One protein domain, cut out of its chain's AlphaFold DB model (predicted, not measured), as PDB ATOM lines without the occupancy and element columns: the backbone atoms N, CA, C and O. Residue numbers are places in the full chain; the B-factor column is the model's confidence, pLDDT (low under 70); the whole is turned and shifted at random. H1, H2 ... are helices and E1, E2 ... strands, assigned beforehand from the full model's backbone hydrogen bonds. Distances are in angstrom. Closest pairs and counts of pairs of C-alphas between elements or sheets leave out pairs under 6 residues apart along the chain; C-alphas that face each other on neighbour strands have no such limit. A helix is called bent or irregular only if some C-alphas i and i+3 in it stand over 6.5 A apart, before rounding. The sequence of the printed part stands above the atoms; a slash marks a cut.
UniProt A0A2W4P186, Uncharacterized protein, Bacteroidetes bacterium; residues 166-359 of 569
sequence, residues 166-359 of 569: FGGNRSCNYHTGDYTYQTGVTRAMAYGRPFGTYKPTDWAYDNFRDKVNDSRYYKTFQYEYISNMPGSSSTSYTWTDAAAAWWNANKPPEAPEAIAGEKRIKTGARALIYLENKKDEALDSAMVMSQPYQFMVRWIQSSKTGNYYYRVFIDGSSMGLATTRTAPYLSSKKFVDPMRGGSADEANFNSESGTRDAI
ATOM      1  N   PHE A 166      18.004  -1.640  81.321       76.56
ATOM      2  CA  PHE A 166      18.313  -2.713  80.371       76.56
ATOM      3  C   PHE A 166      17.425  -2.700  79.115       76.56
ATOM      4  O   PHE A 166      17.458  -3.659  78.345       76.56
ATOM      5  N   GLY A 167      16.676  -1.616  78.887       83.62
ATOM      6  CA  GLY A 167      15.710  -1.503  77.797       83.62
ATOM      7  C   GLY A 167      14.342  -2.089  78.157       83.62
ATOM      8  O   GLY A 167      14.032  -2.286  79.333       83.62
ATOM      9  N   GLY A 168      13.518  -2.316  77.129       85.75
ATOM     10  CA  GLY A 168      12.221  -2.987  77.267       85.75
ATOM     11  C   GLY A 168      12.359  -4.500  77.463       85.75
ATOM     12  O   GLY A 168      13.428  -5.014  77.806       85.75
ATOM     13  N   ASN A 169      11.290  -5.246  77.204       89.75
ATOM     14  CA  ASN A 169      11.304  -6.699  77.306       89.75
ATOM     15  C   ASN A 169      12.207  -7.314  76.224       89.75
ATOM     16  O   ASN A 169      11.837  -7.385  75.056       89.75
ATOM     17  N   ARG A 170      13.394  -7.807  76.596       89.19
ATOM     18  CA  ARG A 170      14.324  -8.422  75.629       89.19
ATOM     19  C   ARG A 170      14.025  -9.890  75.320       89.19
ATOM     20  O   ARG A 170      14.661 -10.442  74.420       89.19
ATOM     21  N   SER A 171      13.076 -10.523  76.017       88.00
ATOM     22  CA  SER A 171      12.737 -11.941  75.803       88.00
ATOM     23  C   SER A 171      12.234 -12.240  74.384       88.00
ATOM     24  O   SER A 171      12.432 -13.354  73.888       88.00
ATOM     25  N   CYS A 172      11.701 -11.228  73.686       88.81
ATOM     26  CA  CYS A 172      11.257 -11.316  72.293       88.81
ATOM     27  C   CYS A 172      12.369 -11.648  71.286       88.81
ATOM     28  O   CYS A 172      12.082 -12.018  70.149       88.81
ATOM     29  N   ASN A 173      13.641 -11.515  71.677       88.94
ATOM     30  CA  ASN A 173      14.774 -11.719  70.775       88.94
ATOM     31  C   ASN A 173      15.371 -13.130  70.871       88.94
ATOM     32  O   ASN A 173      15.949 -13.608  69.901       88.94
ATOM     33  N   TYR A 174      15.256 -13.811  72.015       88.81
ATOM     34  CA  TYR A 174      16.073 -15.004  72.272       88.81
ATOM     35  C   TYR A 174      15.581 -16.272  71.565       88.81
ATOM     36  O   TYR A 174      16.394 -17.135  71.239       88.81
ATOM     37  N   HIS A 175      14.271 -16.368  71.325       89.50
ATOM     38  CA  HIS A 175      13.583 -17.578  70.856       89.50
ATOM     39  C   HIS A 175      13.549 -17.746  69.335       89.50
ATOM     40  O   HIS A 175      13.211 -18.821  68.844       89.50
ATOM     41  N   THR A 176      13.902 -16.690  68.602       90.00
ATOM     42  CA  THR A 176      13.810 -16.640  67.144       90.00
ATOM     43  C   THR A 176      15.132 -17.087  66.524       90.00
ATOM     44  O   THR A 176      16.163 -16.431  66.699       90.00
ATOM     45  N   GLY A 177      15.089 -18.208  65.810       88.56
ATOM     46  CA  GLY A 177      16.163 -18.721  64.965       88.56
ATOM     47  C   GLY A 177      16.346 -17.895  63.699       88.56
ATOM     48  O   GLY A 177      15.528 -17.032  63.378       88.56
ATOM     49  N   ASP A 178      17.438 -18.132  62.978       88.69
ATOM     50  CA  ASP A 178      17.724 -17.351  61.776       88.69
ATOM     51  C   ASP A 178      16.882 -17.799  60.592       88.69
ATOM     52  O   ASP A 178      17.172 -18.788  59.927       88.69
ATOM     53  N   TYR A 179      15.835 -17.028  60.327       91.00
ATOM     54  CA  TYR A 179      14.975 -17.187  59.165       91.00
ATOM     55  C   TYR A 179      15.443 -16.367  57.959       91.00
ATOM     56  O   TYR A 179      14.755 -16.370  56.944       91.00
ATOM     57  N   THR A 180      16.557 -15.628  58.046       89.56
ATOM     58  CA  THR A 180      17.012 -14.687  57.001       89.56
ATOM     59  C   THR A 180      18.110 -15.249  56.099       89.56
ATOM     60  O   THR A 180      18.361 -14.728  55.006       89.56
ATOM     61  N   TYR A 181      18.772 -16.320  56.537       85.62
ATOM     62  CA  TYR A 181      19.888 -16.923  55.822       85.62
ATOM     63  C   TYR A 181      19.431 -17.665  54.558       85.62
ATOM     64  O   TYR A 181      18.989 -18.805  54.614       85.62
ATOM     65  N   GLN A 182      19.572 -17.009  53.404       83.75
ATOM     66  CA  GLN A 182      19.286 -17.560  52.068       83.75
ATOM     67  C   GLN A 182      17.845 -18.052  51.832       83.75
ATOM     68  O   GLN A 182      17.572 -18.876  50.961       83.75
ATOM     69  N   THR A 183      16.894 -17.475  52.556       84.31
ATOM     70  CA  THR A 183      15.468 -17.822  52.493       84.31
ATOM     71  C   THR A 183      14.650 -16.856  51.636       84.31
ATOM     72  O   THR A 183      13.466 -17.074  51.423       84.31
ATOM     73  N   GLY A 184      15.217 -15.739  51.165       90.81
ATOM     74  CA  GLY A 184      14.411 -14.670  50.559       90.81
ATOM     75  C   GLY A 184      13.475 -13.967  51.557       90.81
ATOM     76  O   GLY A 184      12.517 -13.312  51.141       90.81
ATOM     77  N   VAL A 185      13.733 -14.095  52.864       93.50
ATOM     78  CA  VAL A 185      13.040 -13.370  53.935       93.50
ATOM     79  C   VAL A 185      14.017 -12.380  54.567       93.50
ATOM     80  O   VAL A 185      15.113 -12.747  54.990       93.50
ATOM     81  N   THR A 186      13.638 -11.107  54.636       92.44
ATOM     82  CA  THR A 186      14.326 -10.084  55.428       92.44
ATOM     83  C   THR A 186      13.645  -9.912  56.780       92.44
ATOM     84  O   THR A 186      12.494 -10.315  56.966       92.44
ATOM     85  N   ARG A 187      14.350  -9.292  57.728       92.19
ATOM     86  CA  ARG A 187      13.797  -9.009  59.056       92.19
ATOM     87  C   ARG A 187      12.516  -8.195  58.936       92.19
ATOM     88  O   ARG A 187      12.490  -7.202  58.217       92.19
ATOM     89  N   ALA A 188      11.504  -8.612  59.682       92.31
ATOM     90  CA  ALA A 188      10.220  -7.934  59.768       92.31
ATOM     91  C   ALA A 188       9.690  -7.999  61.197       92.31
ATOM     92  O   ALA A 188      10.076  -8.874  61.983       92.31
ATOM     93  N   MET A 189       8.780  -7.093  61.534       91.94
ATOM     94  CA  MET A 189       8.115  -7.092  62.836       91.94
ATOM     95  C   MET A 189       7.360  -8.402  63.082       91.94
ATOM     96  O   MET A 189       7.487  -8.977  64.164       91.94
ATOM     97  N   ALA A 190       6.693  -8.924  62.047       90.69
ATOM     98  CA  ALA A 190       5.891 -10.150  62.092       90.69
ATOM     99  C   ALA A 190       6.663 -11.418  62.504       90.69
ATOM    100  O   ALA A 190       6.064 -12.345  63.042       90.69
ATOM    101  N   TYR A 191       7.978 -11.464  62.270       91.75
ATOM    102  CA  TYR A 191       8.817 -12.636  62.555       91.75
ATOM    103  C   TYR A 191       9.803 -12.414  63.705       91.75
ATOM    104  O   TYR A 191      10.604 -13.292  64.017       91.75
ATOM    105  N   GLY A 192       9.767 -11.245  64.349       91.31
ATOM    106  CA  GLY A 192      10.690 -10.913  65.430       91.31
ATOM    107  C   GLY A 192      12.146 -10.768  64.968       91.31
ATOM    108  O   GLY A 192      12.460 -10.715  63.777       91.31
ATOM    109  N   ARG A 193      13.069 -10.660  65.928       90.56
ATOM    110  CA  ARG A 193      14.500 -10.454  65.659       90.56
ATOM    111  C   ARG A 193      15.274 -11.760  65.876       90.56
ATOM    112  O   ARG A 193      15.255 -12.273  66.992       90.56
ATOM    113  N   PRO A 194      15.992 -12.276  64.861       89.81
ATOM    114  CA  PRO A 194      16.668 -13.566  64.955       89.81
ATOM    115  C   PRO A 194      18.024 -13.444  65.667       89.81
ATOM    116  O   PRO A 194      19.051 -13.161  65.040       89.81
ATOM    117  N   PHE A 195      18.049 -13.610  66.992       88.62
ATOM    118  CA  PHE A 195      19.319 -13.786  67.711       88.62
ATOM    119  C   PHE A 195      19.876 -15.198  67.548       88.62
ATOM    120  O   PHE A 195      21.095 -15.352  67.571       88.62
ATOM    121  N   GLY A 196      19.008 -16.197  67.358       85.88
ATOM    122  CA  GLY A 196      19.405 -17.596  67.240       85.88
ATOM    123  C   GLY A 196      20.116 -18.102  68.491       85.88
ATOM    124  O   GLY A 196      21.199 -18.656  68.383       85.88
ATOM    125  N   THR A 197      19.561 -17.839  69.680       84.69
ATOM    126  CA  THR A 197      20.201 -18.169  70.972       84.69
ATOM    127  C   THR A 197      19.455 -19.222  71.788       84.69
ATOM    128  O   THR A 197      20.016 -19.765  72.734       84.69
ATOM    129  N   TYR A 198      18.194 -19.505  71.455       86.81
ATOM    130  CA  TYR A 198      17.355 -20.465  72.168       86.81
ATOM    131  C   TYR A 198      16.606 -21.342  71.166       86.81
ATOM    132  O   TYR A 198      15.650 -20.894  70.529       86.81
ATOM    133  N   LYS A 199      17.040 -22.599  71.045       88.50
ATOM    134  CA  LYS A 199      16.426 -23.626  70.198       88.50
ATOM    135  C   LYS A 199      15.791 -24.702  71.090       88.50
ATOM    136  O   LYS A 199      16.491 -25.231  71.957       88.50
ATOM    137  N   PRO A 200      14.509 -25.052  70.892       91.75
ATOM    138  CA  PRO A 200      13.924 -26.231  71.523       91.75
ATOM    139  C   PRO A 200      14.706 -27.505  71.166       91.75
ATOM    140  O   PRO A 200      15.164 -27.671  70.035       91.75
ATOM    141  N   THR A 201      14.872 -28.411  72.130       92.12
ATOM    142  CA  THR A 201      15.510 -29.713  71.877       92.12
ATOM    143  C   THR A 201      14.614 -30.592  71.006       92.12
ATOM    144  O   THR A 201      13.407 -30.366  70.927       92.12
ATOM    145  N   ASP A 202      15.176 -31.641  70.401       93.88
ATOM    146  CA  ASP A 202      14.379 -32.597  69.621       93.88
ATOM    147  C   ASP A 202      13.270 -33.235  70.479       93.88
ATOM    148  O   ASP A 202      12.110 -33.262  70.066       93.88
ATOM    149  N   TRP A 203      13.577 -33.580  71.737       95.19
ATOM    150  CA  TRP A 203      12.569 -34.012  72.710       95.19
ATOM    151  C   TRP A 203      11.449 -32.986  72.915       95.19
ATOM    152  O   TRP A 203      10.294 -33.368  73.049       95.19
ATOM    153  N   ALA A 204      11.756 -31.687  72.931       94.69
ATOM    154  CA  ALA A 204      10.749 -30.655  73.156       94.69
ATOM    155  C   ALA A 204       9.715 -30.592  72.015       94.69
ATOM    156  O   ALA A 204       8.543 -30.322  72.274       94.69
ATOM    157  N   TYR A 205      10.120 -30.888  70.775       95.75
ATOM    158  CA  TYR A 205       9.184 -31.063  69.661       95.75
ATOM    159  C   TYR A 205       8.444 -32.401  69.743       95.75
ATOM    160  O   TYR A 205       7.240 -32.451  69.506       95.75
ATOM    161  N   ASP A 206       9.148 -33.481  70.086       95.31
ATOM    162  CA  ASP A 206       8.595 -34.840  70.061       95.31
ATOM    163  C   ASP A 206       7.636 -35.101  71.213       95.31
ATOM    164  O   ASP A 206       6.747 -35.943  71.099       95.31
ATOM    165  N   ASN A 207       7.797 -34.380  72.322       95.94
ATOM    166  CA  ASN A 207       6.915 -34.439  73.477       95.94
ATOM    167  C   ASN A 207       5.458 -34.125  73.093       95.94
ATOM    168  O   ASN A 207       4.538 -34.626  73.736       95.94
ATOM    169  N   PHE A 208       5.224 -33.375  72.011       96.25
ATOM    170  CA  PHE A 208       3.920 -33.325  71.348       96.25
ATOM    171  C   PHE A 208       3.705 -34.620  70.553       96.25
ATOM    172  O   PHE A 208       4.028 -34.701  69.370       96.25
ATOM    173  N   ARG A 209       3.191 -35.649  71.240       92.25
ATOM    174  CA  ARG A 209       3.000 -36.999  70.683       92.25
ATOM    175  C   ARG A 209       1.960 -37.034  69.564       92.25
ATOM    176  O   ARG A 209       2.142 -37.762  68.597       92.25
ATOM    177  N   ASP A 210       0.925 -36.208  69.681       94.88
ATOM    178  CA  ASP A 210      -0.124 -36.042  68.677       94.88
ATOM    179  C   ASP A 210      -0.146 -34.592  68.172       94.88
ATOM    180  O   ASP A 210      -0.886 -33.744  68.672       94.88
ATOM    181  N   LYS A 211       0.700 -34.293  67.179       95.62
ATOM    182  CA  LYS A 211       0.784 -32.963  66.542       95.62
ATOM    183  C   LYS A 211      -0.434 -32.637  65.677       95.62
ATOM    184  O   LYS A 211      -0.606 -31.484  65.280       95.62
ATOM    185  N   VAL A 212      -1.265 -33.640  65.384       96.00
ATOM    186  CA  VAL A 212      -2.485 -33.480  64.598       96.00
ATOM    187  C   VAL A 212      -3.594 -32.957  65.496       96.00
ATOM    188  O   VAL A 212      -4.248 -31.988  65.139       96.00
ATOM    189  N   ASN A 213      -3.796 -33.528  66.680       96.75
ATOM    190  CA  ASN A 213      -4.936 -33.192  67.533       96.75
ATOM    191  C   ASN A 213      -4.605 -32.247  68.694       96.75
ATOM    192  O   ASN A 213      -5.518 -31.585  69.194       96.75
ATOM    193  N   ASP A 214      -3.336 -32.133  69.102       97.69
ATOM    194  CA  ASP A 214      -2.880 -31.137  70.077       97.69
ATOM    195  C   ASP A 214      -2.531 -29.817  69.370       97.69
ATOM    196  O   ASP A 214      -1.459 -29.650  68.777       97.69
ATOM    197  N   SER A 215      -3.438 -28.841  69.448       97.25
ATOM    198  CA  SER A 215      -3.274 -27.548  68.775       97.25
ATOM    199  C   SER A 215      -2.094 -26.730  69.312       97.25
ATOM    200  O   SER A 215      -1.603 -25.830  68.624       97.25
ATOM    201  N   ARG A 216      -1.580 -27.046  70.511       97.88
ATOM    202  CA  ARG A 216      -0.479 -26.295  71.132       97.88
ATOM    203  C   ARG A 216       0.798 -26.349  70.311       97.88
ATOM    204  O   ARG A 216       1.528 -25.363  70.325       97.88
ATOM    205  N   TYR A 217       1.068 -27.436  69.581       97.69
ATOM    206  CA  TYR A 217       2.289 -27.552  68.776       97.69
ATOM    207  C   TYR A 217       2.355 -26.432  67.723       97.69
ATOM    208  O   TYR A 217       3.217 -25.552  67.780       97.69
ATOM    209  N   TYR A 218       1.369 -26.376  66.828       96.50
ATOM    210  CA  TYR A 218       1.324 -25.371  65.761       96.50
ATOM    211  C   TYR A 218       0.939 -23.960  66.242       96.50
ATOM    212  O   TYR A 218       1.239 -22.962  65.577       96.50
ATOM    213  N   LYS A 219       0.331 -23.833  67.426       95.75
ATOM    214  CA  LYS A 219       0.147 -22.532  68.088       95.75
ATOM    215  C   LYS A 219       1.428 -22.023  68.753       95.75
ATOM    216  O   LYS A 219       1.622 -20.817  68.830       95.75
ATOM    217  N   THR A 220       2.336 -22.899  69.179       95.88
ATOM    218  CA  THR A 220       3.592 -22.503  69.839       95.88
ATOM    219  C   THR A 220       4.670 -22.087  68.851       95.88
ATOM    220  O   THR A 220       5.424 -21.153  69.134       95.88
ATOM    221  N   PHE A 221       4.764 -22.759  67.704       96.19
ATOM    222  CA  PHE A 221       5.914 -22.624  66.815       96.19
ATOM    223  C   PHE A 221       5.649 -21.777  65.556       96.19
ATOM    224  O   PHE A 221       4.538 -21.737  65.026       96.19
ATOM    225  N   GLN A 222       6.694 -21.102  65.062       95.12
ATOM    226  CA  GLN A 222       6.729 -20.431  63.758       95.12
ATOM    227  C   GLN A 222       7.151 -21.436  62.680       95.12
ATOM    228  O   GLN A 222       8.332 -21.565  62.357       95.12
ATOM    229  N   TYR A 223       6.179 -22.181  62.164       95.50
ATOM    230  CA  TYR A 223       6.398 -23.276  61.216       95.50
ATOM    231  C   TYR A 223       6.526 -22.822  59.754       95.50
ATOM    232  O   TYR A 223       7.044 -23.578  58.938       95.50
ATOM    233  N   GLU A 224       6.088 -21.604  59.423       95.75
ATOM    234  CA  GLU A 224       6.100 -21.062  58.061       95.75
ATOM    235  C   GLU A 224       6.582 -19.608  58.039       95.75
ATOM    236  O   GLU A 224       6.252 -18.818  58.924       95.75
ATOM    237  N   TYR A 225       7.336 -19.241  57.004       96.12
ATOM    238  CA  TYR A 225       7.693 -17.858  56.698       96.12
ATOM    239  C   TYR A 225       7.331 -17.539  55.252       96.12
ATOM    240  O   TYR A 225       7.544 -18.356  54.353       96.12
ATOM    241  N   ILE A 226       6.836 -16.325  55.029       96.25
ATOM    242  CA  ILE A 226       6.489 -15.785  53.718       96.25
ATOM    243  C   ILE A 226       7.593 -14.826  53.277       96.25
ATOM    244  O   ILE A 226       8.077 -14.001  54.056       96.25
ATOM    245  N   SER A 227       8.006 -14.934  52.016       95.69
ATOM    246  CA  SER A 227       9.027 -14.060  51.449       95.69
ATOM    247  C   SER A 227       8.531 -12.620  51.377       95.69
ATOM    248  O   SER A 227       7.489 -12.330  50.795       95.69
ATOM    249  N   ASN A 228       9.324 -11.701  51.912       94.19
ATOM    250  CA  ASN A 228       9.104 -10.256  51.845       94.19
ATOM    251  C   ASN A 228      10.242  -9.528  51.103       94.19
ATOM    252  O   ASN A 228      10.245  -8.300  51.037       94.19
ATOM    253  N   MET A 229      11.215 -10.254  50.540       93.19
ATOM    254  CA  MET A 229      12.268  -9.651  49.723       93.19
ATOM    255  C   MET A 229      11.818  -9.506  48.267       93.19
ATOM    256  O   MET A 229      11.297 -10.471  47.706       93.19
ATOM    257  N   PRO A 230      12.081  -8.363  47.608       87.25
ATOM    258  CA  PRO A 230      11.896  -8.224  46.166       87.25
ATOM    259  C   PRO A 230      12.716  -9.261  45.391       87.25
ATOM    260  O   PRO A 230      13.874  -9.512  45.729       87.25
ATOM    261  N   GLY A 231      12.151  -9.825  44.318       78.94
ATOM    262  CA  GLY A 231      12.806 -10.877  43.528       78.94
ATOM    263  C   GLY A 231      14.211 -10.516  43.021       78.94
ATOM    264  O   GLY A 231      15.104 -11.358  43.059       78.94
ATOM    265  N   SER A 232      14.452  -9.255  42.638       79.38
ATOM    266  CA  SER A 232      15.771  -8.777  42.180       79.38
ATOM    267  C   SER A 232      16.839  -8.708  43.277       79.38
ATOM    268  O   SER A 232      18.027  -8.742  42.968       79.38
ATOM    269  N   SER A 233      16.440  -8.631  44.548       84.56
ATOM    270  CA  SER A 233      17.336  -8.593  45.713       84.56
ATOM    271  C   SER A 233      17.225  -9.845  46.586       84.56
ATOM    272  O   SER A 233      17.758  -9.872  47.694       84.56
ATOM    273  N   SER A 234      16.499 -10.867  46.124       88.56
ATOM    274  CA  SER A 234      16.221 -12.066  46.910       88.56
ATOM    275  C   SER A 234      17.509 -12.828  47.218       88.56
ATOM    276  O   SER A 234      18.286 -13.179  46.324       88.56
ATOM    277  N   THR A 235      17.710 -13.139  48.497       89.81
ATOM    278  CA  THR A 235      18.813 -13.988  48.966       89.81
ATOM    279  C   THR A 235      18.547 -15.475  48.753       89.81
ATOM    280  O   THR A 235      19.428 -16.277  49.037       89.81
ATOM    281  N   SER A 236      17.370 -15.848  48.241       91.25
ATOM    282  CA  SER A 236      16.983 -17.241  48.016       91.25
ATOM    283  C   SER A 236      18.022 -18.015  47.200       91.25
ATOM    284  O   SER A 236      18.629 -17.476  46.263       91.25
ATOM    285  N   TYR A 237      18.180 -19.295  47.528       91.81
ATOM    286  CA  TYR A 237      18.852 -20.269  46.677       91.81
ATOM    287  C   TYR A 237      18.268 -20.299  45.256       91.81
ATOM    288  O   TYR A 237      17.116 -19.929  45.016       91.81
ATOM    289  N   THR A 238      19.068 -20.756  44.294       93.44
ATOM    290  CA  THR A 238      18.626 -20.941  42.907       93.44
ATOM    291  C   THR A 238      18.194 -22.379  42.639       93.44
ATOM    292  O   THR A 238      18.585 -23.321  43.336       93.44
ATOM    293  N   TRP A 239      17.362 -22.571  41.623       95.00
ATOM    294  CA  TRP A 239      17.044 -23.901  41.118       95.00
ATOM    295  C   TRP A 239      18.292 -24.560  40.527       95.00
ATOM    296  O   TRP A 239      19.020 -23.939  39.753       95.00
ATOM    297  N   THR A 240      18.531 -25.822  40.878       95.38
ATOM    298  CA  THR A 240      19.455 -26.683  40.130       95.38
ATOM    299  C   THR A 240      18.690 -27.366  39.001       95.38
ATOM    300  O   THR A 240      17.467 -27.498  39.090       95.38
ATOM    301  N   ASP A 241      19.390 -27.860  37.977       96.44
ATOM    302  CA  ASP A 241      18.755 -28.605  36.878       96.44
ATOM    303  C   ASP A 241      17.921 -29.784  37.399       96.44
ATOM    304  O   ASP A 241      16.769 -29.967  37.011       96.44
ATOM    305  N   ALA A 242      18.479 -30.552  38.339       94.06
ATOM    306  CA  ALA A 242      17.813 -31.715  38.918       94.06
ATOM    307  C   ALA A 242      16.550 -31.340  39.708       94.06
ATOM    308  O   ALA A 242      15.524 -32.003  39.563       94.06
ATOM    309  N   ALA A 243      16.611 -30.280  40.520       95.06
ATOM    310  CA  ALA A 243      15.467 -29.842  41.314       95.06
ATOM    311  C   ALA A 243      14.359 -29.247  40.435       95.06
ATOM    312  O   ALA A 243      13.190 -29.555  40.644       95.06
ATOM    313  N   ALA A 244      14.717 -28.445  39.424       97.38
ATOM    314  CA  ALA A 244      13.748 -27.885  38.482       97.38
ATOM    315  C   ALA A 244      13.048 -28.987  37.675       97.38
ATOM    316  O   ALA A 244      11.826 -28.971  37.541       97.38
ATOM    317  N   ALA A 245      13.805 -29.977  37.191       97.00
ATOM    318  CA  ALA A 245      13.247 -31.119  36.476       97.00
ATOM    319  C   ALA A 245      12.289 -31.935  37.356       97.00
ATOM    320  O   ALA A 245      11.194 -32.276  36.912       97.00
ATOM    321  N   TRP A 246      12.674 -32.215  38.607       96.50
ATOM    322  CA  TRP A 246      11.801 -32.915  39.549       96.50
ATOM    323  C   TRP A 246      10.526 -32.112  39.822       96.50
ATOM    324  O   TRP A 246       9.431 -32.660  39.705       96.50
ATOM    325  N   TRP A 247      10.648 -30.815  40.121       96.69
ATOM    326  CA  TRP A 247       9.502 -29.943  40.376       96.69
ATOM    327  C   TRP A 247       8.549 -29.909  39.183       96.69
ATOM    328  O   TRP A 247       7.370 -30.201  39.338       96.69
ATOM    329  N   ASN A 248       9.045 -29.643  37.974       97.50
ATOM    330  CA  ASN A 248       8.200 -29.546  36.781       97.50
ATOM    331  C   ASN A 248       7.461 -30.853  36.464       97.50
ATOM    332  O   ASN A 248       6.368 -30.804  35.904       97.50
ATOM    333  N   ALA A 249       8.022 -31.999  36.856       97.12
ATOM    334  CA  ALA A 249       7.386 -33.301  36.696       97.12
ATOM    335  C   ALA A 249       6.337 -33.630  37.779       97.12
ATOM    336  O   ALA A 249       5.476 -34.468  37.528       97.12
ATOM    337  N   ASN A 250       6.405 -33.008  38.964       96.56
ATOM    338  CA  ASN A 250       5.601 -33.392  40.139       96.56
ATOM    339  C   ASN A 250       4.746 -32.256  40.728       96.56
ATOM    340  O   ASN A 250       3.979 -32.487  41.661       96.56
ATOM    341  N   LYS A 251       4.881 -31.026  40.228       95.12
ATOM    342  CA  LYS A 251       4.159 -29.853  40.728       95.12
ATOM    343  C   LYS A 251       2.642 -29.979  40.514       95.12
ATOM    344  O   LYS A 251       2.214 -30.605  39.539       95.12
ATOM    345  N   PRO A 252       1.822 -29.301  41.338       91.25
ATOM    346  CA  PRO A 252       0.404 -29.125  41.043       91.25
ATOM    347  C   PRO A 252       0.177 -28.510  39.646       91.25
ATOM    348  O   PRO A 252       1.015 -27.718  39.183       91.25
ATOM    349  N   PRO A 253      -0.931 -28.839  38.955       91.12
ATOM    350  CA  PRO A 253      -1.213 -28.341  37.605       91.12
ATOM    351  C   PRO A 253      -1.109 -26.814  37.471       91.12
ATOM    352  O   PRO A 253      -0.537 -26.312  36.503       91.12
ATOM    353  N   GLU A 254      -1.603 -26.086  38.468       90.94
ATOM    354  CA  GLU A 254      -1.655 -24.626  38.548       90.94
ATOM    355  C   GLU A 254      -0.333 -23.966  38.964       90.94
ATOM    356  O   GLU A 254      -0.169 -22.753  38.815       90.94
ATOM    357  N   ALA A 255       0.626 -24.739  39.475       92.19
ATOM    358  CA  ALA A 255       1.885 -24.193  39.954       92.19
ATOM    359  C   ALA A 255       2.810 -23.794  38.781       92.19
ATOM    360  O   ALA A 255       2.823 -24.468  37.746       92.19
ATOM    361  N   PRO A 256       3.617 -22.725  38.905       92.19
ATOM    362  CA  PRO A 256       4.511 -22.289  37.835       92.19
ATOM    363  C   PRO A 256       5.665 -23.275  37.610       92.19
ATOM    364  O   PRO A 256       6.100 -23.966  38.535       92.19
ATOM    365  N   GLU A 257       6.197 -23.295  36.387       94.94
ATOM    366  CA  GLU A 257       7.434 -24.020  36.090       94.94
ATOM    367  C   GLU A 257       8.640 -23.401  36.814       94.94
ATOM    368  O   GLU A 257       8.718 -22.188  37.035       94.94
ATOM    369  N   ALA A 258       9.581 -24.265  37.183       95.88
ATOM    370  CA  ALA A 258      10.896 -23.921  37.686       95.88
ATOM    371  C   ALA A 258      11.907 -23.892  36.538       95.88
ATOM    372  O   ALA A 258      11.959 -24.813  35.719       95.88
ATOM    373  N   ILE A 259      12.748 -22.860  36.522       96.06
ATOM    374  CA  ILE A 259      13.828 -22.689  35.551       96.06
ATOM    375  C   ILE A 259      15.151 -22.730  36.314       96.06
ATOM    376  O   ILE A 259      15.340 -21.999  37.288       96.06
ATOM    377  N   ALA A 260      16.068 -23.597  35.889       96.88
ATOM    378  CA  ALA A 260      17.381 -23.717  36.511       96.88
ATOM    379  C   ALA A 260      18.147 -22.381  36.488       96.88
ATOM    380  O   ALA A 260      18.086 -21.624  35.520       96.88
ATOM    381  N   GLY A 261      18.859 -22.079  37.574       94.44
ATOM    382  CA  GLY A 261      19.576 -20.815  37.765       94.44
ATOM    383  C   GLY A 261      18.714 -19.650  38.263       94.44
ATOM    384  O   GLY A 261      19.263 -18.705  38.830       94.44
ATOM    385  N   GLU A 262      17.384 -19.714  38.148       93.56
ATOM    386  CA  GLU A 262      16.503 -18.692  38.721       93.56
ATOM    387  C   GLU A 262      16.353 -18.842  40.237       93.56
ATOM    388  O   GLU A 262      16.517 -19.928  40.803       93.56
ATOM    389  N   LYS A 263      16.016 -17.734  40.909       92.44
ATOM    390  CA  LYS A 263      15.695 -17.721  42.340       92.44
ATOM    391  C   LYS A 263      14.486 -18.611  42.616       92.44
ATOM    392  O   LYS A 263      13.459 -18.478  41.954       92.44
ATOM    393  N   ARG A 264      14.607 -19.495  43.610       90.69
ATOM    394  CA  ARG A 264      13.536 -20.434  43.968       90.69
ATOM    395  C   ARG A 264      12.335 -19.724  44.570       90.69
ATOM    396  O   ARG A 264      11.214 -19.888  44.095       90.69
ATOM    397  N   ILE A 265      12.597 -18.911  45.588       92.00
ATOM    398  CA  ILE A 265      11.565 -18.296  46.418       92.00
ATOM    399  C   ILE A 265      11.167 -16.947  45.824       92.00
ATOM    400  O   ILE A 265      11.995 -16.041  45.678       92.00
ATOM    401  N   LYS A 266       9.878 -16.823  45.507       90.81
ATOM    402  CA  LYS A 266       9.260 -15.606  44.971       90.81
ATOM    403  C   LYS A 266       8.707 -14.746  46.108       90.81
ATOM    404  O   LYS A 266       8.187 -15.274  47.088       90.81
ATOM    405  N   THR A 267       8.774 -13.424  45.954       93.19
ATOM    406  CA  THR A 267       8.162 -12.463  46.886       93.19
ATOM    407  C   THR A 267       6.682 -12.790  47.093       93.19
ATOM    408  O   THR A 267       5.964 -13.019  46.122       93.19
ATOM    409  N   GLY A 268       6.224 -12.807  48.344       93.88
ATOM    410  CA  GLY A 268       4.844 -13.118  48.721       93.88
ATOM    411  C   GLY A 268       4.496 -14.609  48.744       93.88
ATOM    412  O   GLY A 268       3.396 -14.953  49.163       93.88
ATOM    413  N   ALA A 269       5.404 -15.499  48.331       93.56
ATOM    414  CA  ALA A 269       5.214 -16.945  48.421       93.56
ATOM    415  C   ALA A 269       5.819 -17.519  49.712       93.56
ATOM    416  O   ALA A 269       6.610 -16.858  50.396       93.56
ATOM    417  N   ARG A 270       5.486 -18.781  50.015       94.44
ATOM    418  CA  ARG A 270       6.169 -19.558  51.057       94.44
ATOM    419  C   ARG A 270       7.675 -19.538  50.806       94.44
ATOM    420  O   ARG A 270       8.126 -19.737  49.681       94.44
ATOM    421  N   ALA A 271       8.434 -19.283  51.860       94.81
ATOM    422  CA  ALA A 271       9.882 -19.155  51.816       94.81
ATOM    423  C   ALA A 271      10.578 -20.253  52.613       94.81
ATOM    424  O   ALA A 271      11.542 -20.854  52.142       94.81
ATOM    425  N   LEU A 272      10.069 -20.530  53.809       94.31
ATOM    426  CA  LEU A 272      10.650 -21.477  54.744       94.31
ATOM    427  C   LEU A 272       9.525 -22.241  55.425       94.31
ATOM    428  O   LEU A 272       8.623 -21.616  55.978       94.31
ATOM    429  N   ILE A 273       9.591 -23.567  55.386       95.50
ATOM    430  CA  ILE A 273       8.685 -24.452  56.120       95.50
ATOM    431  C   ILE A 273       9.527 -25.341  57.019       95.50
ATOM    432  O   ILE A 273      10.566 -25.836  56.587       95.50
ATOM    433  N   TYR A 274       9.072 -25.568  58.244       95.50
ATOM    434  CA  TYR A 274       9.669 -26.529  59.162       95.50
ATOM    435  C   TYR A 274       8.749 -27.724  59.370       95.50
ATOM    436  O   TYR A 274       7.553 -27.554  59.596       95.50
ATOM    437  N   LEU A 275       9.336 -28.919  59.372       96.44
ATOM    438  CA  LEU A 275       8.681 -30.152  59.785       96.44
ATOM    439  C   LEU A 275       9.622 -30.958  60.681       96.44
ATOM    440  O   LEU A 275      10.717 -31.354  60.284       96.44
ATOM    441  N   GLU A 276       9.180 -31.227  61.902       96.00
ATOM    442  CA  GLU A 276       9.952 -31.965  62.898       96.00
ATOM    443  C   GLU A 276       9.437 -33.407  63.003       96.00
ATOM    444  O   GLU A 276       8.854 -33.784  64.015       96.00
ATOM    445  N   ASN A 277       9.606 -34.195  61.941       95.94
ATOM    446  CA  ASN A 277       9.214 -35.607  61.874       95.94
ATOM    447  C   ASN A 277      10.189 -36.530  62.631       95.94
ATOM    448  O   ASN A 277      11.291 -36.124  63.013       95.94
ATOM    449  N   LYS A 278       9.793 -37.789  62.830       94.38
ATOM    450  CA  LYS A 278      10.675 -38.861  63.313       94.38
ATOM    451  C   LYS A 278      11.439 -39.523  62.162       94.38
ATOM    452  O   LYS A 278      11.151 -39.301  60.988       94.38
ATOM    453  N   LYS A 279      12.441 -40.339  62.491       95.38
ATOM    454  CA  LYS A 279      13.275 -41.014  61.487       95.38
ATOM    455  C   LYS A 279      12.521 -42.092  60.706       95.38
ATOM    456  O   LYS A 279      12.756 -42.245  59.513       95.38
ATOM    457  N   ASP A 280      11.615 -42.813  61.354       94.06
ATOM    458  CA  ASP A 280      10.697 -43.770  60.722       94.06
ATOM    459  C   ASP A 280       9.597 -43.089  59.885       94.06
ATOM    460  O   ASP A 280       8.940 -43.734  59.074       94.06
ATOM    461  N   GLU A 281       9.464 -41.770  60.018       95.38
ATOM    462  CA  GLU A 281       8.589 -40.896  59.237       95.38
ATOM    463  C   GLU A 281       9.372 -40.081  58.184       95.38
ATOM    464  O   GLU A 281       8.915 -39.027  57.731       95.38
ATOM    465  N   ALA A 282      10.596 -40.498  57.836       96.62
ATOM    466  CA  ALA A 282      11.470 -39.727  56.957       96.62
ATOM    467  C   ALA A 282      10.843 -39.471  55.578       96.62
ATOM    468  O   ALA A 282      10.342 -40.382  54.921       96.62
ATOM    469  N   LEU A 283      10.936 -38.223  55.114       95.81
ATOM    470  CA  LEU A 283      10.429 -37.829  53.801       95.81
ATOM    471  C   LEU A 283      11.465 -38.069  52.699       95.81
ATOM    472  O   LEU A 283      12.672 -38.008  52.938       95.81
ATOM    473  N   ASP A 284      11.001 -38.314  51.474       95.50
ATOM    474  CA  ASP A 284      11.887 -38.505  50.323       95.50
ATOM    475  C   ASP A 284      12.733 -37.251  50.043       95.50
ATOM    476  O   ASP A 284      12.218 -36.137  49.908       95.50
ATOM    477  N   SER A 285      14.049 -37.436  49.921       94.94
ATOM    478  CA  SER A 285      14.979 -36.322  49.746       94.94
ATOM    479  C   SER A 285      14.799 -35.591  48.417       94.94
ATOM    480  O   SER A 285      15.010 -34.382  48.374       94.94
ATOM    481  N   ALA A 286      14.398 -36.270  47.335       94.06
ATOM    482  CA  ALA A 286      14.187 -35.601  46.055       94.06
ATOM    483  C   ALA A 286      12.987 -34.649  46.133       94.06
ATOM    484  O   ALA A 286      13.090 -33.519  45.657       94.06
ATOM    485  N   MET A 287      11.908 -35.062  46.803       94.69
ATOM    486  CA  MET A 287      10.751 -34.210  47.072       94.69
ATOM    487  C   MET A 287      11.109 -33.008  47.948       94.69
ATOM    488  O   MET A 287      10.814 -31.873  47.569       94.69
ATOM    489  N   VAL A 288      11.776 -33.232  49.084       95.38
ATOM    490  CA  VAL A 288      12.104 -32.156  50.036       95.38
ATOM    491  C   VAL A 288      13.031 -31.116  49.402       95.38
ATOM    492  O   VAL A 288      12.799 -29.912  49.504       95.38
ATOM    493  N   MET A 289      14.054 -31.572  48.677       93.50
ATOM    494  CA  MET A 289      15.094 -30.713  48.099       93.50
ATOM    495  C   MET A 289      14.660 -29.988  46.816       93.50
ATOM    496  O   MET A 289      15.400 -29.146  46.295       93.50
ATOM    497  N   SER A 290      13.470 -30.300  46.300       94.94
ATOM    498  CA  SER A 290      12.938 -29.755  45.045       94.94
ATOM    499  C   SER A 290      11.696 -28.886  45.242       94.94
ATOM    500  O   SER A 290      11.048 -28.522  44.265       94.94
ATOM    501  N   GLN A 291      11.372 -28.518  46.484       94.94
ATOM    502  CA  GLN A 291      10.314 -27.550  46.757       94.94
ATOM    503  C   GLN A 291      10.715 -26.121  46.324       94.94
ATOM    504  O   GLN A 291      11.908 -25.782  46.303       94.94
ATOM    505  N   PRO A 292       9.732 -25.255  45.997       94.25
ATOM    506  CA  PRO A 292       9.961 -23.847  45.649       94.25
ATOM    507  C   PRO A 292      10.301 -22.977  46.868       94.25
ATOM    508  O   PRO A 292      10.636 -21.803  46.727       94.25
ATOM    509  N   TYR A 293      10.227 -23.562  48.059       93.62
ATOM    510  CA  TYR A 293      10.637 -23.005  49.335       93.62
ATOM    511  C   TYR A 293      11.717 -23.874  49.960       93.62
ATOM    512  O   TYR A 293      11.938 -25.023  49.578       93.62
ATOM    513  N   GLN A 294      12.382 -23.323  50.961       92.81
ATOM    514  CA  GLN A 294      13.299 -24.085  51.771       92.81
ATOM    515  C   GLN A 294      12.509 -24.953  52.758       92.81
ATOM    516  O   GLN A 294      11.862 -24.446  53.674       92.81
ATOM    517  N   PHE A 295      12.522 -26.269  52.538       94.50
ATOM    518  CA  PHE A 295      11.774 -27.216  53.356       94.50
ATOM    519  C   PHE A 295      12.686 -27.877  54.395       94.50
ATOM    520  O   PHE A 295      13.441 -28.802  54.106       94.50
ATOM    521  N   MET A 296      12.626 -27.364  55.620       93.31
ATOM    522  CA  MET A 296      13.442 -27.789  56.752       93.31
ATOM    523  C   MET A 296      12.797 -28.981  57.445       93.31
ATOM    524  O   MET A 296      12.051 -28.832  58.411       93.31
ATOM    525  N   VAL A 297      13.098 -30.170  56.939       95.44
ATOM    526  CA  VAL A 297      12.620 -31.436  57.500       95.44
ATOM    527  C   VAL A 297      13.686 -32.024  58.424       95.44
ATOM    528  O   VAL A 297      14.873 -32.025  58.078       95.44
ATOM    529  N   ARG A 298      13.295 -32.522  59.605       95.38
ATOM    530  CA  ARG A 298      14.253 -33.126  60.544       95.38
ATOM    531  C   ARG A 298      14.916 -34.361  59.945       95.38
ATOM    532  O   ARG A 298      16.142 -34.421  59.955       95.38
ATOM    533  N   TRP A 299      14.131 -35.303  59.429       96.81
ATOM    534  CA  TRP A 299      14.623 -36.545  58.837       96.81
ATOM    535  C   TRP A 299      14.156 -36.709  57.397       96.81
ATOM    536  O   TRP A 299      12.958 -36.691  57.108       96.81
ATOM    537  N   ILE A 300      15.112 -36.938  56.499       96.50
ATOM    538  CA  ILE A 300      14.841 -37.299  55.107       96.50
ATOM    539  C   ILE A 300      15.575 -38.580  54.733       96.50
ATOM    540  O   ILE A 300      16.663 -38.852  55.245       96.50
ATOM    541  N   GLN A 301      15.008 -39.347  53.808       96.94
ATOM    542  CA  GLN A 301      15.620 -40.546  53.254       96.94
ATOM    543  C   GLN A 301      15.933 -40.343  51.772       96.94
ATOM    544  O   GLN A 301      15.110 -39.867  50.995       96.94
ATOM    545  N   SER A 302      17.142 -40.707  51.355       95.00
ATOM    546  CA  SER A 302      17.533 -40.692  49.946       95.00
ATOM    547  C   SER A 302      16.851 -41.818  49.176       95.00
ATOM    548  O   SER A 302      17.171 -42.984  49.398       95.00
ATOM    549  N   SER A 303      16.011 -41.491  48.192       83.62
ATOM    550  CA  SER A 303      15.432 -42.481  47.264       83.62
ATOM    551  C   SER A 303      16.468 -43.229  46.428       83.62
ATOM    552  O   SER A 303      16.174 -44.294  45.892       83.62
ATOM    553  N   LYS A 304      17.688 -42.693  46.295       89.31
ATOM    554  CA  LYS A 304      18.756 -43.323  45.503       89.31
ATOM    555  C   LYS A 304      19.589 -44.313  46.305       89.31
ATOM    556  O   LYS A 304      20.046 -45.306  45.753       89.31
ATOM    557  N   THR A 305      19.848 -44.008  47.575       94.94
ATOM    558  CA  THR A 305      20.807 -44.764  48.401       94.94
ATOM    559  C   THR A 305      20.180 -45.419  49.625       94.94
ATOM    560  O   THR A 305      20.823 -46.260  50.239       94.94
ATOM    561  N   GLY A 306      18.963 -45.031  50.015       95.12
ATOM    562  CA  GLY A 306      18.319 -45.456  51.262       95.12
ATOM    563  C   GLY A 306      18.880 -44.791  52.526       95.12
ATOM    564  O   GLY A 306      18.373 -45.044  53.616       95.12
ATOM    565  N   ASN A 307      19.899 -43.934  52.390       95.88
ATOM    566  CA  ASN A 307      20.543 -43.231  53.502       95.88
ATOM    567  C   ASN A 307      19.605 -42.213  54.155       95.88
ATOM    568  O   ASN A 307      18.863 -41.522  53.454       95.88
ATOM    569  N   TYR A 308      19.723 -42.059  55.473       96.88
ATOM    570  CA  TYR A 308      18.978 -41.075  56.255       96.88
ATOM    571  C   TYR A 308      19.839 -39.853  56.546       96.88
ATOM    572  O   TYR A 308      20.968 -39.982  57.018       96.88
ATOM    573  N   TYR A 309      19.290 -38.668  56.318       95.00
ATOM    574  CA  TYR A 309      19.945 -37.399  56.602       95.00
ATOM    575  C   TYR A 309      19.142 -36.616  57.630       95.00
ATOM    576  O   TYR A 309      17.911 -36.647  57.633       95.00
ATOM    577  N   TYR A 310      19.869 -35.914  58.489       94.38
ATOM    578  CA  TYR A 310      19.316 -35.094  59.550       94.38
ATOM    579  C   TYR A 310      19.499 -33.618  59.214       94.38
ATOM    580  O   TYR A 310      20.641 -33.195  59.064       94.38
ATOM    581  N   ARG A 311      18.404 -32.852  59.122       90.81
ATOM    582  CA  ARG A 311      18.374 -31.392  58.891       90.81
ATOM    583  C   ARG A 311      19.427 -30.903  57.884       90.81
ATOM    584  O   ARG A 311      20.548 -30.523  58.240       90.81
ATOM    585  N   VAL A 312      19.042 -30.882  56.614       89.19
ATOM    586  CA  VAL A 312      19.880 -30.381  55.519       89.19
ATOM    587  C   VAL A 312      19.328 -29.071  54.971       89.19
ATOM    588  O   VAL A 312      18.115 -28.866  54.901       89.19
ATOM    589  N   PHE A 313      20.225 -28.180  54.565       87.94
ATOM    590  CA  PHE A 313      19.877 -27.053  53.713       87.94
ATOM    591  C   PHE A 313      19.519 -27.551  52.312       87.94
ATOM    592  O   PHE A 313      19.927 -28.637  51.904       87.94
ATOM    593  N   ILE A 314      18.805 -26.730  51.540       87.88
ATOM    594  CA  ILE A 314      18.345 -27.078  50.184       87.88
ATOM    595  C   ILE A 314      19.484 -27.221  49.155       87.88
ATOM    596  O   ILE A 314      19.278 -27.754  48.065       87.88
ATOM    597  N   ASP A 315      20.693 -26.765  49.490       86.56
ATOM    598  CA  ASP A 315      21.924 -26.984  48.719       86.56
ATOM    599  C   ASP A 315      22.655 -28.289  49.098       86.56
ATOM    600  O   ASP A 315      23.673 -28.627  48.497       86.56
ATOM    601  N   GLY A 316      22.123 -29.039  50.067       87.31
ATOM    602  CA  GLY A 316      22.668 -30.300  50.561       87.31
ATOM    603  C   GLY A 316      23.706 -30.145  51.668       87.31
ATOM    604  O   GLY A 316      24.185 -31.158  52.181       87.31
ATOM    605  N   SER A 317      24.053 -28.915  52.057       87.38
ATOM    606  CA  SER A 317      24.906 -28.690  53.220       87.38
ATOM    607  C   SER A 317      24.179 -29.101  54.499       87.38
ATOM    608  O   SER A 317      22.955 -28.990  54.617       87.38
ATOM    609  N   SER A 318      24.924 -29.634  55.463       87.00
ATOM    610  CA  SER A 318      24.334 -30.080  56.716       87.00
ATOM    611  C   SER A 318      24.256 -28.932  57.715       87.00
ATOM    612  O   SER A 318      25.113 -28.052  57.774       87.00
ATOM    613  N   MET A 319      23.173 -28.923  58.488       83.75
ATOM    614  CA  MET A 319      22.990 -27.971  59.585       83.75
ATOM    615  C   MET A 319      23.522 -28.510  60.910       83.75
ATOM    616  O   MET A 319      23.889 -27.745  61.806       83.75
ATOM    617  N   GLY A 320      23.493 -29.836  61.058       84.44
ATOM    618  CA  GLY A 320      23.724 -30.520  62.320       84.44
ATOM    619  C   GLY A 320      22.808 -30.031  63.449       84.44
ATOM    620  O   GLY A 320      21.657 -29.629  63.250       84.44
ATOM    621  N   LEU A 321      23.330 -30.097  64.669       85.06
ATOM    622  CA  LEU A 321      22.623 -29.759  65.904       85.06
ATOM    623  C   LEU A 321      22.803 -28.294  66.332       85.06
ATOM    624  O   LEU A 321      22.072 -27.836  67.214       85.06
ATOM    625  N   ALA A 322      23.726 -27.569  65.692       71.38
ATOM    626  CA  ALA A 322      24.158 -26.222  66.049       71.38
ATOM    627  C   ALA A 322      23.001 -25.246  66.311       71.38
ATOM    628  O   ALA A 322      21.984 -25.211  65.614       71.38
ATOM    629  N   THR A 323      23.209 -24.405  67.322       66.38
ATOM    630  CA  THR A 323      22.286 -23.363  67.791       66.38
ATOM    631  C   THR A 323      22.879 -21.970  67.610       66.38
ATOM    632  O   THR A 323      22.642 -21.083  68.421       66.38
ATOM    633  N   THR A 324      23.716 -21.771  66.592       68.00
ATOM    634  CA  THR A 324      24.316 -20.459  66.337       68.00
ATOM    635  C   THR A 324      23.324 -19.534  65.637       68.00
ATOM    636  O   THR A 324      22.340 -19.970  65.038       68.00
ATOM    637  N   ARG A 325      23.639 -18.234  65.626       64.75
ATOM    638  CA  ARG A 325      22.861 -17.213  64.917       64.75
ATOM    639  C   ARG A 325      22.705 -17.464  63.415       64.75
ATOM    640  O   ARG A 325      21.900 -16.793  62.806       64.75
ATOM    641  N   THR A 326      23.463 -18.367  62.804       72.12
ATOM    642  CA  THR A 326      23.345 -18.685  61.371       72.12
ATOM    643  C   THR A 326      22.515 -19.943  61.109       72.12
ATOM    644  O   THR A 326      22.358 -20.338  59.959       72.12
ATOM    645  N   ALA A 327      22.021 -20.612  62.158       74.69
ATOM    646  CA  ALA A 327      21.261 -21.847  62.037       74.69
ATOM    647  C   ALA A 327      19.744 -21.563  62.064       74.69
ATOM    648  O   ALA A 327      19.231 -21.084  63.083       74.69
ATOM    649  N   PRO A 328      18.994 -21.883  60.990       84.44
ATOM    650  CA  PRO A 328      17.538 -21.904  61.048       84.44
ATOM    651  C   PRO A 328      17.050 -23.020  61.980       84.44
ATOM    652  O   PRO A 328      17.605 -24.115  62.008       84.44
ATOM    653  N   TYR A 329      15.967 -22.777  62.715       89.56
ATOM    654  CA  TYR A 329      15.266 -23.810  63.481       89.56
ATOM    655  C   TYR A 329      13.821 -23.396  63.770       89.56
ATOM    656  O   TYR A 329      13.494 -22.205  63.785       89.56
ATOM    657  N   LEU A 330      12.972 -24.389  64.044       93.31
ATOM    658  CA  LEU A 330      11.576 -24.176  64.400       93.31
ATOM    659  C   LEU A 330      11.472 -23.381  65.710       93.31
ATOM    660  O   LEU A 330      11.720 -23.873  66.808       93.31
ATOM    661  N   SER A 331      11.154 -22.099  65.580       92.44
ATOM    662  CA  SER A 331      11.232 -21.133  66.676       92.44
ATOM    663  C   SER A 331       9.923 -21.064  67.449       92.44
ATOM    664  O   SER A 331       8.855 -21.194  66.857       92.44
ATOM    665  N   SER A 332       9.979 -20.804  68.755       93.31
ATOM    666  CA  SER A 332       8.767 -20.464  69.513       93.31
ATOM    667  C   SER A 332       8.327 -19.045  69.158       93.31
ATOM    668  O   SER A 332       9.093 -18.098  69.345       93.31
ATOM    669  N   LYS A 333       7.094 -18.882  68.666       92.12
ATOM    670  CA  LYS A 333       6.522 -17.567  68.324       92.12
ATOM    671  C   LYS A 333       5.827 -16.878  69.495       92.12
ATOM    672  O   LYS A 333       5.432 -15.723  69.368       92.12
ATOM    673  N   LYS A 334       5.724 -17.541  70.654       91.69
ATOM    674  CA  LYS A 334       5.063 -16.998  71.856       91.69
ATOM    675  C   LYS A 334       5.580 -15.622  72.267       91.69
ATOM    676  O   LYS A 334       4.807 -14.825  72.778       91.69
ATOM    677  N   PHE A 335       6.862 -15.344  72.028       89.88
ATOM    678  CA  PHE A 335       7.532 -14.103  72.428       89.88
ATOM    679  C   PHE A 335       7.724 -13.110  71.279       89.88
ATOM    680  O   PHE A 335       8.291 -12.043  71.501       89.88
ATOM    681  N   VAL A 336       7.284 -13.431  70.058       91.25
ATOM    682  CA  VAL A 336       7.362 -12.478  68.946       91.25
ATOM    683  C   VAL A 336       6.506 -11.265  69.286       91.25
ATOM    684  O   VAL A 336       5.361 -11.388  69.720       91.25
ATOM    685  N   ASP A 337       7.098 -10.088  69.126       90.56
ATOM    686  CA  ASP A 337       6.480  -8.829  69.498       90.56
ATOM    687  C   ASP A 337       6.371  -7.903  68.277       90.56
ATOM    688  O   ASP A 337       7.389  -7.331  67.851       90.56
ATOM    689  N   PRO A 338       5.159  -7.749  67.712       89.00
ATOM    690  CA  PRO A 338       4.905  -6.873  66.580       89.00
ATOM    691  C   PRO A 338       4.852  -5.388  66.967       89.00
ATOM    692  O   PRO A 338       4.749  -4.553  66.078       89.00
ATOM    693  N   MET A 339       4.948  -5.038  68.254       89.50
ATOM    694  CA  MET A 339       5.003  -3.658  68.756       89.50
ATOM    695  C   MET A 339       6.382  -3.267  69.307       89.50
ATOM    696  O   MET A 339       6.559  -2.173  69.847       89.50
ATOM    697  N   ARG A 340       7.385  -4.139  69.154       90.94
ATOM    698  CA  ARG A 340       8.777  -3.908  69.566       90.94
ATOM    699  C   ARG A 340       9.288  -2.540  69.096       90.94
ATOM    700  O   ARG A 340       9.168  -2.175  67.936       90.94
ATOM    701  N   GLY A 341       9.924  -1.787  69.990       90.94
ATOM    702  CA  GLY A 341      10.304  -0.393  69.723       90.94
ATOM    703  C   GLY A 341       9.186   0.630  69.954       90.94
ATOM    704  O   GLY A 341       9.428   1.818  69.772       90.94
ATOM    705  N   GLY A 342       8.012   0.197  70.418       90.38
ATOM    706  CA  GLY A 342       6.911   1.063  70.844       90.38
ATOM    707  C   GLY A 342       5.821   1.291  69.799       90.38
ATOM    708  O   GLY A 342       4.859   2.006  70.064       90.38
ATOM    709  N   SER A 343       5.945   0.705  68.608       90.81
ATOM    710  CA  SER A 343       4.926   0.771  67.559       90.81
ATOM    711  C   SER A 343       5.062  -0.391  66.574       90.81
ATOM    712  O   SER A 343       6.081  -1.080  66.547       90.81
ATOM    713  N   ALA A 344       4.044  -0.566  65.731       90.56
ATOM    714  CA  ALA A 344       4.034  -1.545  64.642       90.56
ATOM    715  C   ALA A 344       4.769  -1.073  63.367       90.56
ATOM    716  O   ALA A 344       4.618  -1.687  62.314       90.56
ATOM    717  N   ASP A 345       5.526   0.028  63.428       93.69
ATOM    718  CA  ASP A 345       6.301   0.518  62.283       93.69
ATOM    719  C   ASP A 345       7.411  -0.483  61.926       93.69
ATOM    720  O   ASP A 345       8.236  -0.839  62.770       93.69
ATOM    721  N   GLU A 346       7.465  -0.915  60.664       93.50
ATOM    722  CA  GLU A 346       8.510  -1.821  60.186       93.50
ATOM    723  C   GLU A 346       9.911  -1.220  60.337       93.50
ATOM    724  O   GLU A 346      10.859  -1.970  60.530       93.50
ATOM    725  N   ALA A 347      10.085   0.107  60.388       94.19
ATOM    726  CA  ALA A 347      11.378   0.722  60.707       94.19
ATOM    727  C   ALA A 347      11.965   0.241  62.057       94.19
ATOM    728  O   ALA A 347      13.187   0.251  62.248       94.19
ATOM    729  N   ASN A 348      11.121  -0.262  62.966       92.50
ATOM    730  CA  ASN A 348      11.525  -0.841  64.244       92.50
ATOM    731  C   ASN A 348      12.023  -2.289  64.151       92.50
ATOM    732  O   ASN A 348      12.379  -2.859  65.186       92.50
ATOM    733  N   PHE A 349      12.130  -2.902  62.963       91.12
ATOM    734  CA  PHE A 349      12.552  -4.305  62.835       91.12
ATOM    735  C   PHE A 349      13.903  -4.583  63.529       91.12
ATOM    736  O   PHE A 349      14.178  -5.711  63.954       91.12
ATOM    737  N   ASN A 350      14.749  -3.558  63.694       91.81
ATOM    738  CA  ASN A 350      16.026  -3.653  64.397       91.81
ATOM    739  C   ASN A 350      15.973  -3.433  65.914       91.81
ATOM    740  O   ASN A 350      16.968  -3.727  66.577       91.81
ATOM    741  N   SER A 351      14.860  -2.943  66.459       91.81
ATOM    742  CA  SER A 351      14.682  -2.774  67.899       91.81
ATOM    743  C   SER A 351      14.844  -4.111  68.620       91.81
ATOM    744  O   SER A 351      14.561  -5.175  68.072       91.81
ATOM    745  N   GLU A 352      15.311  -4.047  69.858       91.94
ATOM    746  CA  GLU A 352      15.462  -5.193  70.763       91.94
ATOM    747  C   GLU A 352      14.574  -5.049  72.003       91.94
ATOM    748  O   GLU A 352      14.573  -5.922  72.868       91.94
ATOM    749  N   SER A 353      13.841  -3.936  72.098       91.25
ATOM    750  CA  SER A 353      12.986  -3.606  73.236       91.25
ATOM    751  C   SER A 353      11.553  -4.004  72.930       91.25
ATOM    752  O   SER A 353      10.850  -3.269  72.233       91.25
ATOM    753  N   GLY A 354      11.143  -5.171  73.415       90.19
ATOM    754  CA  GLY A 354       9.746  -5.579  73.411       90.19
ATOM    755  C   GLY A 354       8.915  -4.762  74.401       90.19
ATOM    756  O   GLY A 354       9.436  -4.198  75.364       90.19
ATOM    757  N   THR A 355       7.621  -4.710  74.141       88.56
ATOM    758  CA  THR A 355       6.592  -3.990  74.888       88.56
ATOM    759  C   THR A 355       5.639  -4.948  75.591       88.56
ATOM    760  O   THR A 355       4.856  -4.510  76.418       88.56
ATOM    761  N   ARG A 356       5.697  -6.243  75.257       88.31
ATOM    762  CA  ARG A 356       4.815  -7.268  75.818       88.31
ATOM    763  C   ARG A 356       5.155  -7.607  77.257       88.31
ATOM    764  O   ARG A 356       6.334  -7.746  77.602       88.31
ATOM    765  N   ASP A 357       4.125  -7.844  78.055       88.56
ATOM    766  CA  ASP A 357       4.277  -8.354  79.414       88.56
ATOM    767  C   ASP A 357       4.984  -9.715  79.443       88.56
ATOM    768  O   ASP A 357       4.787 -10.576  78.583       88.56
ATOM    769  N   ALA A 358       5.786  -9.942  80.483       89.56
ATOM    770  CA  ALA A 358       6.340 -11.263  80.756       89.56
ATOM    771  C   ALA A 358       5.467 -11.968  81.797       89.56
ATOM    772  O   ALA A 358       5.485 -11.607  82.975       89.56
ATOM    773  N   ILE A 359       4.700 -12.969  81.361       92.00
ATOM    774  CA  ILE A 359       3.876 -13.804  82.242       92.00
ATOM    775  C   ILE A 359       4.796 -14.590  83.181       92.00
ATOM    776  O   ILE A 359       5.699 -15.287  82.726       92.00
TER     777      ILE A 359
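Overview. This is residues 166 to 359 of the 569 residues of an uncharacterized protein of Bacteroidetes bacterium (UniProt A0A2W4P186). Little regular structure: loops wind round a small mixed sheet, E1-E2-E3, with H4, H5 and hairpin E4-E5 toward one end, H1 and H6 toward the other. The 194 printed residues, mixed class, hold 53 in named elements: H1 H2 H3 E1 H4 E2 H5 E3 E4 E5 H6. The whole is compact, radius of gyration of the C-alphas 17.4 A, spans 53 by 41 by 29 A.

Arrangement. Start at H1, residues 171 to 174, touching no helix. H2, 202 to 206, is close but not clearly touching H3, 216 to 220: C-alphas 205 and 217, the closest, are 7.8 A apart. E1, 224 to 226, is antiparallel to E2, 270 to 275; see N 225 and O 272, 2.9 A. E2 is parallel to E3, 294 to 297; see N 296 and O 273, 2.7 A. E2, H5 at 285 to 289, and E3 make a strand-helix-strand unit, parallel neighbours with a helix between, its crossover right-handed. H5 only grazes the sheet and touches H4, 241 to 250; their closest C-alphas, 243 and 289, are 6.9 A apart. E3 runs on into E4, 299 to 301, at 96 degrees; E4 and E5, 308 to 310, form an antiparallel hairpin, N 309 and O 300 at 2.8 A. H2 to H5 have every O i to N i+4 pair within hydrogen-bond range; H6, 346 to 350, has 0 of 1, and 1 of 2 i+3 pairs.

Along the chain. Find C-alpha 171, where H1 begins, at (12.737, -11.941, 75.803); H6 is irregular, C-alphas 347 and 350 being 7.4 A apart, and it ends at C-alpha 350 at (16.026, -3.653, 64.397). H4 measures 14.4 A, E2 14.0 A.

Size, cuts and confidence. The printed part has no cut; links H1-H2, E1-H4, H4-E2 and E5-H6 are long. Residues 323 to 325 are under pLDDT 70.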